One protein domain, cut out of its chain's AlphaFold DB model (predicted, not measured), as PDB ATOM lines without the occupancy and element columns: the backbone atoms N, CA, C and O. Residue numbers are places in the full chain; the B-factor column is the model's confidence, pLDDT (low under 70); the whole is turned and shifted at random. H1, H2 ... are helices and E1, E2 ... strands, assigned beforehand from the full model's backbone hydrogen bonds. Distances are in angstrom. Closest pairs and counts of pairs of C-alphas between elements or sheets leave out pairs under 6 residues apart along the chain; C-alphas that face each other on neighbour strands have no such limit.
ATOM      1  N   PHE A 708      43.452  31.895 -46.794       91.25
ATOM      2  CA  PHE A 708      42.444  31.326 -47.679       91.25
ATOM      3  C   PHE A 708      43.087  30.352 -48.673       91.25
ATOM      4  O   PHE A 708      44.244  30.517 -49.052       91.25
ATOM      5  N   LEU A 709      42.328  29.364 -49.143       92.00
ATOM      6  CA  LEU A 709      42.643  28.587 -50.342       92.00
ATOM      7  C   LEU A 709      42.125  29.338 -51.568       92.00
ATOM      8  O   LEU A 709      40.945  29.694 -51.607       92.00
ATOM      9  N   LEU A 710      42.974  29.524 -52.577       89.69
ATOM     10  CA  LEU A 710      42.558  30.082 -53.862       89.69
ATOM     11  C   LEU A 710      41.994  28.976 -54.761       89.69
ATOM     12  O   LEU A 710      42.654  27.972 -55.030       89.69
ATOM     13  N   GLN A 711      40.779  29.184 -55.255       89.44
ATOM     14  CA  GLN A 711      40.082  28.304 -56.187       89.44
ATOM     15  C   GLN A 711      39.648  29.075 -57.441       89.44
ATOM     16  O   GLN A 711      39.588  30.303 -57.445       89.44
ATOM     17  N   GLY A 712      39.350  28.350 -58.523       84.50
ATOM     18  CA  GLY A 712      38.780  28.936 -59.744       84.50
ATOM     19  C   GLY A 712      39.769  29.607 -60.709       84.50
ATOM     20  O   GLY A 712      39.344  30.142 -61.725       84.50
ATOM     21  N   VAL A 713      41.086  29.512 -60.472       79.88
ATOM     22  CA  VAL A 713      42.158  30.128 -61.297       79.88
ATOM     23  C   VAL A 713      42.035  29.855 -62.808       79.88
ATOM     24  O   VAL A 713      42.364  30.715 -63.623       79.88
ATOM     25  N   GLN A 714      41.539  28.676 -63.198       72.69
ATOM     26  CA  GLN A 714      41.324  28.299 -64.605       72.69
ATOM     27  C   GLN A 714      39.912  28.617 -65.136       72.69
ATOM     28  O   GLN A 714      39.686  28.543 -66.339       72.69
ATOM     29  N   ALA A 715      38.963  28.970 -64.263       63.47
ATOM     30  CA  ALA A 715      37.528  29.075 -64.555       63.47
ATOM     31  C   ALA A 715      37.002  30.527 -64.587       63.47
ATOM     32  O   ALA A 715      35.799  30.744 -64.462       63.47
ATOM     33  N   GLN A 716      37.900  31.510 -64.733       65.81
ATOM     34  CA  GLN A 716      37.672  32.971 -64.713       65.81
ATOM     35  C   GLN A 716      37.132  33.560 -63.394       65.81
ATOM     36  O   GLN A 716      37.576  34.636 -63.004       65.81
ATOM     37  N   ASN A 717      36.255  32.864 -62.669       82.06
ATOM     38  CA  ASN A 717      35.762  33.288 -61.357       82.06
ATOM     39  C   ASN A 717      36.693  32.789 -60.245       82.06
ATOM     40  O   ASN A 717      36.773  31.582 -60.009       82.06
ATOM     41  N   LEU A 718      37.377  33.701 -59.548       89.31
ATOM     42  CA  LEU A 718      38.218  33.358 -58.400       89.31
ATOM     43  C   LEU A 718      37.401  33.279 -57.111       89.31
ATOM     44  O   LEU A 718      36.577  34.151 -56.824       89.31
ATOM     45  N   TYR A 719      37.710  32.274 -56.293       92.50
ATOM     46  CA  TYR A 719      37.137  32.119 -54.961       92.50
ATOM     47  C   TYR A 719      38.225  31.959 -53.903       92.50
ATOM     48  O   TYR A 719      39.203  31.241 -54.110       92.50
ATOM     49  N   LEU A 720      38.022  32.591 -52.749       92.81
ATOM     50  CA  LEU A 720      38.829  32.407 -51.547       92.81
ATOM     51  C   LEU A 720      38.026  31.617 -50.518       92.81
ATOM     52  O   LEU A 720      37.075  32.135 -49.933       92.81
ATOM     53  N   VAL A 721      38.415  30.366 -50.282       93.06
ATOM     54  CA  VAL A 721      37.839  29.528 -49.221       93.06
ATOM     55  C   VAL A 721      38.668  29.735 -47.961       93.06
ATOM     56  O   VAL A 721      39.831  29.339 -47.915       93.06
ATOM     57  N   TYR A 722      38.102  30.377 -46.942       92.38
ATOM     58  CA  TYR A 722      38.820  30.674 -45.702       92.38
ATOM     59  C   TYR A 722      39.245  29.386 -44.983       92.38
ATOM     60  O   TYR A 722      38.480  28.422 -44.946       92.38
ATOM     61  N   LEU A 723      40.450  29.367 -44.405       88.44
ATOM     62  CA  LEU A 723      40.958  28.246 -43.611       88.44
ATOM     63  C   LEU A 723      40.613  28.448 -42.123       88.44
ATOM     64  O   LEU A 723      41.319  29.190 -41.432       88.44
ATOM     65  N   PRO A 724      39.553  27.802 -41.596       84.88
ATOM     66  CA  PRO A 724      39.136  28.003 -40.217       84.88
ATOM     67  C   PRO A 724      40.122  27.395 -39.217       84.88
ATOM     68  O   PRO A 724      40.634  26.293 -39.408       84.88
ATOM     69  N   MET A 725      40.258  28.041 -38.060       82.06
ATOM     70  CA  MET A 725      40.685  27.370 -36.832       82.06
ATOM     71  C   MET A 725      39.541  27.466 -35.827       82.06
ATOM     72  O   MET A 725      39.303  28.518 -35.236       82.06
ATOM     73  N   LEU A 726      38.842  26.350 -35.597       80.12
ATOM     74  CA  LEU A 726      37.650  26.284 -34.732       80.12
ATOM     75  C   LEU A 726      37.899  26.709 -33.273       80.12
ATOM     76  O   LEU A 726      36.952  26.860 -32.504       80.12
ATOM     77  N   HIS A 727      39.165  26.867 -32.888       74.62
ATOM     78  CA  HIS A 727      39.624  27.039 -31.520       74.62
ATOM     79  C   HIS A 727      40.270  28.409 -31.231       74.62
ATOM     80  O   HIS A 727      40.548  28.678 -30.065       74.62
ATOM     81  N   ILE A 728      40.480  29.276 -32.235       83.25
ATOM     82  CA  ILE A 728      40.978  30.660 -32.077       83.25
ATOM     83  C   ILE A 728      39.937  31.619 -32.655       83.25
ATOM     84  O   ILE A 728      39.561  31.477 -33.816       83.25
ATOM     85  N   LYS A 729      39.488  32.614 -31.880       83.75
ATOM     86  CA  LYS A 729      38.349  33.477 -32.244       83.75
ATOM     87  C   LYS A 729      38.500  34.166 -33.610       83.75
ATOM     88  O   LYS A 729      37.548  34.140 -34.390       83.75
ATOM     89  N   ASN A 730      39.696  34.674 -33.922       83.56
ATOM     90  CA  ASN A 730      40.065  35.295 -35.206       83.56
ATOM     91  C   ASN A 730      39.812  34.398 -36.429       83.56
ATOM     92  O   ASN A 730      39.553  34.882 -37.529       83.56
ATOM     93  N   HIS A 731      39.909  33.080 -36.250       86.19
ATOM     94  CA  HIS A 731      39.809  32.094 -37.327       86.19
ATOM     95  C   HIS A 731      38.600  31.166 -37.167       86.19
ATOM     96  O   HIS A 731      38.387  30.269 -37.979       86.19
ATOM     97  N   GLN A 732      37.760  31.404 -36.159       86.06
ATOM     98  CA  GLN A 732      36.531  30.662 -35.906       86.06
ATOM     99  C   GLN A 732      35.386  31.238 -36.759       86.06
ATOM    100  O   GLN A 732      34.446  31.842 -36.237       86.06
ATOM    101  N   ARG A 733      35.498  31.103 -38.086       86.12
ATOM    102  CA  ARG A 733      34.475  31.432 -39.097       86.12
ATOM    103  C   ARG A 733      34.585  30.446 -40.258       86.12
ATOM    104  O   ARG A 733      35.690  30.043 -40.596       86.12
ATOM    105  N   GLN A 734      33.470  30.110 -40.898       91.00
ATOM    106  CA  GLN A 734      33.459  29.432 -42.195       91.00
ATOM    107  C   GLN A 734      32.996  30.443 -43.244       91.00
ATOM    108  O   GLN A 734      31.970  31.091 -43.052       91.00
ATOM    109  N   LEU A 735      33.781  30.621 -44.306       91.25
ATOM    110  CA  LEU A 735      33.611  31.717 -45.257       91.25
ATOM    111  C   LEU A 735      34.142  31.312 -46.636       91.25
ATOM    112  O   LEU A 735      35.204  30.698 -46.738       91.25
ATOM    113  N   ILE A 736      33.415  31.695 -47.685       93.75
ATOM    114  CA  ILE A 736      33.861  31.632 -49.078       93.75
ATOM    115  C   ILE A 736      33.579  32.999 -49.698       93.75
ATOM    116  O   ILE A 736      32.452  33.482 -49.611       93.75
ATOM    117  N   LEU A 737      34.590  33.613 -50.309       92.62
ATOM    118  CA  LEU A 737      34.481  34.896 -51.006       92.62
ATOM    119  C   LEU A 737      34.657  34.689 -52.507       92.62
ATOM    120  O   LEU A 737      35.557  33.959 -52.908       92.62
ATOM    121  N   SER A 738      33.857  35.361 -53.330       92.19
ATOM    122  CA  SER A 738      34.200  35.625 -54.733       92.19
ATOM    123  C   SER A 738      35.081  36.869 -54.794       92.19
ATOM    124  O   SER A 738      34.702  37.888 -54.216       92.19
ATOM    125  N   VAL A 739      36.219  36.814 -55.487       90.56
ATOM    126  CA  VAL A 739      37.177  37.933 -55.540       90.56
ATOM    127  C   VAL A 739      37.591  38.285 -56.964       90.56
ATOM    128  O   VAL A 739      37.553  37.448 -57.864       90.56
ATOM    129  N   ALA A 740      38.036  39.526 -57.147       87.81
ATOM    130  CA  ALA A 740      38.720  39.992 -58.346       87.81
ATOM    131  C   ALA A 740      40.152  40.414 -57.981       87.81
ATOM    132  O   ALA A 740      40.387  40.956 -56.903       87.81
ATOM    133  N   ILE A 741      41.101  40.168 -58.882       87.31
ATOM    134  CA  ILE A 741      42.492  40.639 -58.797       87.31
ATOM    135  C   ILE A 741      42.870  41.280 -60.137       87.31
ATOM    136  O   ILE A 741      42.150  41.103 -61.120       87.31
ATOM    137  N   SER A 742      43.981  42.020 -60.199       85.19
ATOM    138  CA  SER A 742      44.410  42.637 -61.461       85.19
ATOM    139  C   SER A 742      44.718  41.574 -62.528       85.19
ATOM    140  O   SER A 742      45.280  40.523 -62.207       85.19
ATOM    141  N   ASP A 743      44.419  41.851 -63.802       82.06
ATOM    142  CA  ASP A 743      44.727  40.930 -64.913       82.06
ATOM    143  C   ASP A 743      46.222  40.563 -64.953       82.06
ATOM    144  O   ASP A 743      46.599  39.417 -65.204       82.06
ATOM    145  N   THR A 744      47.081  41.535 -64.625       84.19
ATOM    146  CA  THR A 744      48.540  41.364 -64.542       84.19
ATOM    147  C   THR A 744      48.938  40.332 -63.486       84.19
ATOM    148  O   THR A 744      49.887  39.576 -63.693       84.19
ATOM    149  N   ASP A 745      48.240  40.288 -62.351       83.62
ATOM    150  CA  ASP A 745      48.516  39.335 -61.274       83.62
ATOM    151  C   ASP A 745      47.830  37.987 -61.516       83.62
ATOM    152  O   ASP A 745      48.422  36.942 -61.244       83.62
ATOM    153  N   LEU A 746      46.644  37.983 -62.132       82.56
ATOM    154  CA  LEU A 746      45.968  36.764 -62.573       82.56
ATOM    155  C   LEU A 746      46.828  35.957 -63.559       82.56
ATOM    156  O   LEU A 746      46.942  34.739 -63.412       82.56
ATOM    157  N   GLU A 747      47.491  36.608 -64.518       82.50
ATOM    158  CA  GLU A 747      48.416  35.924 -65.432       82.50
ATOM    159  C   GLU A 747      49.666  35.375 -64.725       82.50
ATOM    160  O   GLU A 747      50.115  34.276 -65.059       82.50
ATOM    161  N   LYS A 748      50.199  36.055 -63.697       83.19
ATOM    162  CA  LYS A 748      51.283  35.495 -62.858       83.19
ATOM    163  C   LYS A 748      50.814  34.240 -62.119       83.19
ATOM    164  O   LYS A 748      51.527  33.241 -62.091       83.19
ATOM    165  N   VAL A 749      49.607  34.267 -61.552       81.25
ATOM    166  CA  VAL A 749      49.032  33.135 -60.807       81.25
ATOM    167  C   VAL A 749      48.765  31.937 -61.729       81.25
ATOM    168  O   VAL A 749      49.102  30.810 -61.370       81.25
ATOM    169  N   LYS A 750      48.256  32.157 -62.950       81.69
ATOM    170  CA  LYS A 750      48.060  31.096 -63.962       81.69
ATOM    171  C   LYS A 750      49.358  30.397 -64.388       81.69
ATOM    172  O   LYS A 750      49.312  29.244 -64.814       81.69
ATOM    173  N   GLN A 751      50.512  31.058 -64.276       80.62
ATOM    174  CA  GLN A 751      51.813  30.454 -64.594       80.62
ATOM    175  C   GLN A 751      52.286  29.440 -63.535       80.62
ATOM    176  O   GLN A 751      53.202  28.659 -63.810       80.62
ATOM    177  N   ILE A 752      51.655  29.386 -62.355       77.44
ATOM    178  CA  ILE A 752      51.970  28.415 -61.299       77.44
ATOM    179  C   ILE A 752      51.308  27.068 -61.637       77.44
ATOM    180  O   ILE A 752      50.162  26.798 -61.289       77.44
ATOM    181  N   LYS A 753      52.037  26.208 -62.357       61.84
ATOM    182  CA  LYS A 753      51.468  25.019 -63.025       61.84
ATOM    183  C   LYS A 753      51.018  23.868 -62.114       61.84
ATOM    184  O   LYS A 753      50.260  23.024 -62.582       61.84
ATOM    185  N   THR A 754      51.461  23.799 -60.857       64.75
ATOM    186  CA  THR A 754      51.117  22.703 -59.927       64.75
ATOM    187  C   THR A 754      51.176  23.144 -58.464       64.75
ATOM    188  O   THR A 754      52.218  23.625 -58.019       64.75
ATOM    189  N   GLY A 755      50.111  22.889 -57.698       70.00
ATOM    190  CA  GLY A 755      50.081  23.064 -56.242       70.00
ATOM    191  C   GLY A 755      48.732  23.562 -55.720       70.00
ATOM    192  O   GLY A 755      47.927  24.106 -56.472       70.00
ATOM    193  N   VAL A 756      48.490  23.390 -54.419       81.81
ATOM    194  CA  VAL A 756      47.447  24.146 -53.705       81.81
ATOM    195  C   VAL A 756      47.968  25.566 -53.512       81.81
ATOM    196  O   VAL A 756      49.092  25.729 -53.049       81.81
ATOM    197  N   LEU A 757      47.177  26.583 -53.849       87.75
ATOM    198  CA  LEU A 757      47.548  27.982 -53.635       87.75
ATOM    199  C   LEU A 757      46.879  28.520 -52.369       87.75
ATOM    200  O   LEU A 757      45.674  28.333 -52.179       87.75
ATOM    201  N   THR A 758      47.651  29.207 -51.526       89.62
ATOM    202  CA  THR A 758      47.132  29.917 -50.350       89.62
ATOM    203  C   THR A 758      47.341  31.420 -50.461       89.62
ATOM    204  O   THR A 758      48.378  31.881 -50.928       89.62
ATOM    205  N   VAL A 759      46.340  32.183 -50.029       88.94
ATOM    206  CA  VAL A 759      46.328  33.651 -50.010       88.94
ATOM    207  C   VAL A 759      46.333  34.094 -48.558       88.94
ATOM    208  O   VAL A 759      45.508  33.619 -47.780       88.94
ATOM    209  N   HIS A 760      47.270  34.960 -48.189       90.56
ATOM    210  CA  HIS A 760      47.483  35.413 -46.814       90.56
ATOM    211  C   HIS A 760      47.367  36.927 -46.786       90.56
ATOM    212  O   HIS A 760      48.109  37.596 -47.502       90.56
ATOM    213  N   THR A 761      46.466  37.479 -45.974       87.69
ATOM    214  CA  THR A 761      46.362  38.940 -45.834       87.69
ATOM    215  C   THR A 761      47.666  39.510 -45.297       87.69
ATOM    216  O   THR A 761      48.202  39.014 -44.303       87.69
ATOM    217  N   SER A 762      48.162  40.566 -45.927       83.44
ATOM    218  CA  SER A 762      49.447  41.162 -45.587       83.44
ATOM    219  C   SER A 762      49.364  42.678 -45.509       83.44
ATOM    220  O   SER A 762      48.466  43.321 -46.051       83.44
ATOM    221  N   SER A 763      50.298  43.256 -44.762       78.06
ATOM    222  CA  SER A 763      50.425  44.697 -44.610       78.06
ATOM    223  C   SER A 763      51.886  45.068 -44.379       78.06
ATOM    224  O   SER A 763      52.699  44.229 -43.987       78.06
ATOM    225  N   LYS A 764      52.238  46.332 -44.631       74.94
ATOM    226  CA  LYS A 764      53.625  46.822 -44.524       74.94
ATOM    227  C   LYS A 764      54.139  46.852 -43.084       74.94
ATOM    228  O   LYS A 764      55.352  46.861 -42.880       74.94
ATOM    229  N   LYS A 765      53.236  46.849 -42.102       75.06
ATOM    230  CA  LYS A 765      53.543  46.696 -40.681       75.06
ATOM    231  C   LYS A 765      52.542  45.758 -40.016       75.06
ATOM    232  O   LYS A 765      51.399  45.648 -40.445       75.06
ATOM    233  N   LEU A 766      52.953  45.156 -38.901       67.81
ATOM    234  CA  LEU A 766      52.087  44.321 -38.057       67.81
ATOM    235  C   LEU A 766      50.931  45.104 -37.410       67.81
ATOM    236  O   LEU A 766      49.868  44.533 -37.191       67.81
ATOM    237  N   GLU A 767      51.133  46.393 -37.118       72.00
ATOM    238  CA  GLU A 767      50.099  47.288 -36.566       72.00
ATOM    239  C   GLU A 767      49.003  47.653 -37.580       72.00
ATOM    240  O   GLU A 767      47.887  47.966 -37.180       72.00
ATOM    241  N   ASP A 768      49.303  47.538 -38.877       80.81
ATOM    242  CA  ASP A 768      48.411  47.872 -39.993       80.81
ATOM    243  C   ASP A 768      47.603  46.646 -40.492       80.81
ATOM    244  O   ASP A 768      47.025  46.679 -41.582       80.81
ATOM    245  N   LEU A 769      47.608  45.527 -39.755       83.12
ATOM    246  CA  LEU A 769      46.733  44.384 -40.034       83.12
ATOM    247  C   LEU A 769      45.284  44.712 -39.635       83.12
ATOM    248  O   LEU A 769      45.031  45.489 -38.717       83.12
ATOM    249  N   GLN A 770      44.322  44.073 -40.296       84.44
ATOM    250  CA  GLN A 770      42.892  44.214 -40.011       84.44
ATOM    251  C   GLN A 770      42.329  42.905 -39.446       84.44
ATOM    252  O   GLN A 770      42.946  41.846 -39.591       84.44
ATOM    253  N   ASP A 771      41.181  42.969 -38.768       86.81
ATOM    254  CA  ASP A 771      40.396  41.767 -38.477       86.81
ATOM    255  C   ASP A 771      39.483  41.399 -39.656       86.81
ATOM    256  O   ASP A 771      39.266  42.183 -40.583       86.81
ATOM    257  N   LEU A 772      38.946  40.177 -39.625       86.31
ATOM    258  CA  LEU A 772      38.162  39.648 -40.736       86.31
ATOM    259  C   LEU A 772      36.868  40.433 -40.988       86.31
ATOM    260  O   LEU A 772      36.455  40.516 -42.137       86.31
ATOM    261  N   ASN A 773      36.224  41.002 -39.965       87.56
ATOM    262  CA  ASN A 773      34.982  41.753 -40.182       87.56
ATOM    263  C   ASN A 773      35.297  43.081 -40.883       87.56
ATOM    264  O   ASN A 773      34.643  43.409 -41.864       87.56
ATOM    265  N   THR A 774      36.376  43.756 -40.475       87.56
ATOM    266  CA  THR A 774      36.881  44.979 -41.125       87.56
ATOM    267  C   THR A 774      37.224  44.731 -42.601       87.56
ATOM    268  O   THR A 774      36.842  45.513 -43.466       87.56
ATOM    269  N   ILE A 775      37.876  43.604 -42.916       87.12
ATOM    270  CA  ILE A 775      38.175  43.199 -44.303       87.12
ATOM    271  C   ILE A 775      36.885  42.974 -45.114       87.12
ATOM    272  O   ILE A 775      36.799  43.372 -46.273       87.12
ATOM    273  N   LEU A 776      35.873  42.342 -44.511       89.50
ATOM    274  CA  LEU A 776      34.583  42.085 -45.160       89.50
ATOM    275  C   LEU A 776      33.737  43.351 -45.349       89.50
ATOM    276  O   LEU A 776      32.982  43.425 -46.314       89.50
ATOM    277  N   GLU A 777      33.859  44.324 -44.446       91.50
ATOM    278  CA  GLU A 777      33.178  45.619 -44.515       91.50
ATOM    279  C   GLU A 777      33.827  46.559 -45.543       91.50
ATOM    280  O   GLU A 777      33.109  47.225 -46.287       91.50
ATOM    281  N   ASN A 778      35.163  46.574 -45.632       89.25
ATOM    282  CA  ASN A 778      35.901  47.348 -46.639       89.25
ATOM    283  C   ASN A 778      35.705  46.785 -48.059       89.25
ATOM    284  O   ASN A 778      35.579  47.541 -49.019       89.25
ATOM    285  N   GLY A 779      35.656  45.455 -48.192       89.44
ATOM    286  CA  GLY A 779      35.477  44.762 -49.472       89.44
ATOM    287  C   GLY A 779      36.763  44.575 -50.289       89.44
ATOM    288  O   GLY A 779      36.736  43.860 -51.292       89.44
ATOM    289  N   ASP A 780      37.886  45.148 -49.855       88.62
ATOM    290  CA  ASP A 780      39.218  44.967 -50.430       88.62
ATOM    291  C   ASP A 780      40.294  44.725 -49.354       88.62
ATOM    292  O   ASP A 780      40.108  44.992 -48.166       88.62
ATOM    293  N   PHE A 781      41.425  44.138 -49.760       89.00
ATOM    294  CA  PHE A 781      42.598  43.934 -48.907       89.00
ATOM    295  C   PHE A 781      43.853  43.626 -49.736       89.00
ATOM    296  O   PHE A 781      43.774  43.189 -50.884       89.00
ATOM    297  N   ILE A 782      45.026  43.811 -49.126       88.88
ATOM    298  CA  ILE A 782      46.319  43.395 -49.683       88.88
ATOM    299  C   ILE A 782      46.647  41.985 -49.176       88.88
ATOM    300  O   ILE A 782      46.411  41.661 -48.009       88.88
ATOM    301  N   ALA A 783      47.172  41.134 -50.056       88.62
ATOM    302  CA  ALA A 783      47.564  39.776 -49.710       88.62
ATOM    303  C   ALA A 783      48.700  39.239 -50.580       88.62
ATOM    304  O   ALA A 783      48.826  39.586 -51.755       88.62
ATOM    305  N   ASP A 784      49.459  38.315 -49.999       88.38
ATOM    306  CA  ASP A 784      50.505  37.549 -50.665       88.38
ATOM    307  C   ASP A 784      50.002  36.142 -51.025       88.38
ATOM    308  O   ASP A 784      49.227  35.522 -50.286       88.38
ATOM    309  N   ILE A 785      50.438  35.631 -52.182       87.44
ATOM    310  CA  ILE A 785      50.025  34.326 -52.719       87.44
ATOM    311  C   ILE A 785      51.202  33.352 -52.657       87.44
ATOM    312  O   ILE A 785      52.255  33.592 -53.247       87.44
ATOM    313  N   TYR A 786      50.999  32.221 -51.985       85.94
ATOM    314  CA  TYR A 786      52.004  31.183 -51.769       85.94
ATOM    315  C   TYR A 786      51.584  29.851 -52.397       85.94
ATOM    316  O   TYR A 786      50.400  29.518 -52.478       85.94
ATOM    317  N   SER A 787      52.578  29.057 -52.800       84.62
ATOM    318  CA  SER A 787      52.382  27.667 -53.224       84.62
ATOM    319  C   SER A 787      52.557  26.717 -52.039       84.62
ATOM    320  O   SER A 787      53.563  26.772 -51.333       84.62
ATOM    321  N   GLY A 788      51.580  25.834 -51.842       79.12
ATOM    322  CA  GLY A 788      51.496  24.885 -50.736       79.12
ATOM    323  C   GLY A 788      50.589  25.340 -49.588       79.12
ATOM    324  O   GLY A 788      50.081  26.464 -49.547       79.12
ATOM    325  N   PHE A 789      50.396  24.432 -48.630       75.50
ATOM    326  CA  PHE A 789      49.825  24.765 -47.325       75.50
ATOM    327  C   PHE A 789      50.896  25.400 -46.423       75.50
ATOM    328  O   PHE A 789      52.067  25.024 -46.525       75.50
ATOM    329  N   PRO A 790      50.535  26.309 -45.500       67.75
ATOM    330  CA  PRO A 790      51.521  26.965 -44.652       67.75
ATOM    331  C   PRO A 790      52.021  26.002 -43.572       67.75
ATOM    332  O   PRO A 790      51.233  25.301 -42.934       67.75
ATOM    333  N   SER A 791      53.328  26.009 -43.311       56.25
ATOM    334  CA  SER A 791      53.980  25.125 -42.329       56.25
ATOM    335  C   SER A 791      53.425  25.257 -40.904       56.25
ATOM    336  O   SER A 791      53.481  24.306 -40.130       56.25
ATOM    337  N   ILE A 792      52.831  26.406 -40.573       54.16
ATOM    338  CA  ILE A 792      52.245  26.726 -39.261       54.16
ATOM    339  C   ILE A 792      51.015  25.849 -38.930       54.16
ATOM    340  O   ILE A 792      50.671  25.697 -37.762       54.16
ATOM    341  N   TYR A 793      50.378  25.209 -39.919       50.56
ATOM    342  CA  TYR A 793      49.190  24.372 -39.691       50.56
ATOM    343  C   TYR A 793      49.501  22.943 -39.206       50.56
ATOM    344  O   TYR A 793      48.567  22.225 -38.853       50.56
ATOM    345  N   SER A 794      50.767  22.503 -39.178       31.44
ATOM    346  CA  SER A 794      51.105  21.098 -38.883       31.44
ATOM    347  C   SER A 794      51.487  20.789 -37.431       31.44
ATOM    348  O   SER A 794      51.460  19.617 -37.064       31.44
TER     349      SER A 794
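What this domain is: This is residues 708 to 794 of the 805 residues of the protein "PLP-dependent transferase" of Dendrothele bispora (strain CBS 962.96) (UniProt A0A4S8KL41). One five-stranded sheet, strongly twisted and curving from edge to edge, has a short helix, H1, grazing it at one end of the long axis, and the long loop of residues 723 to 735 reaches toward the other end. A second short helix, H2, lies off the sheet. The 87 printed residues hold E1, E2, E3, H1, E4, H2 and E5 in that order; the sheet runs E3, E2, E1, E4, E5, all antiparallel. The class is mixed, with under half of the residues, 38, in named elements; the whole is compact, with a radius of gyration of the C-alphas of 13.3 A and spans of 34 by 30 by 24 A.

Where its parts are: E1, residues 708 to 711, begins at C-alpha 708 (42.444, 31.326, -47.679). E2 is residues 718 to 722, 13.0 A long, and E3 736 to 739. H1 is residues 743 to 750, 10.4 A; E4, 757 to 761, 13.5 A; H2, 772 to 778, 10.0 A. E5, residues 783 to 787, 13.5 A, ends at C-alpha 787 (52.382, 27.667, -53.224).

How they stand to each other: E1, E2 and E3 form a meander, each strand the antiparallel neighbour of the one before, in two hairpins. N 709 and O 721 are 2.8 A apart, and N 737 and O 720 2.9 A. E1 also pairs with E4, N 708 to O 759 at 2.9 A, and E4 with edge strand E5, N 786 to O 758 at 2.8 A. H1 only grazes the sheet, with residues 746 to 749. H2 is not on the sheet and is apart from H1. Every O i to N i+4 pair is within hydrogen-bond range in H2, and 3 of 4 in H1.

The domain as a whole: The farthest C-alphas, of His 727 and Thr 744, are 37.1 A apart. The printed part has no cut; the link E2 to E3 is long. pLDDT is under 70 at residues 715 to 716, 753 to 754, 766 and 790 to 794.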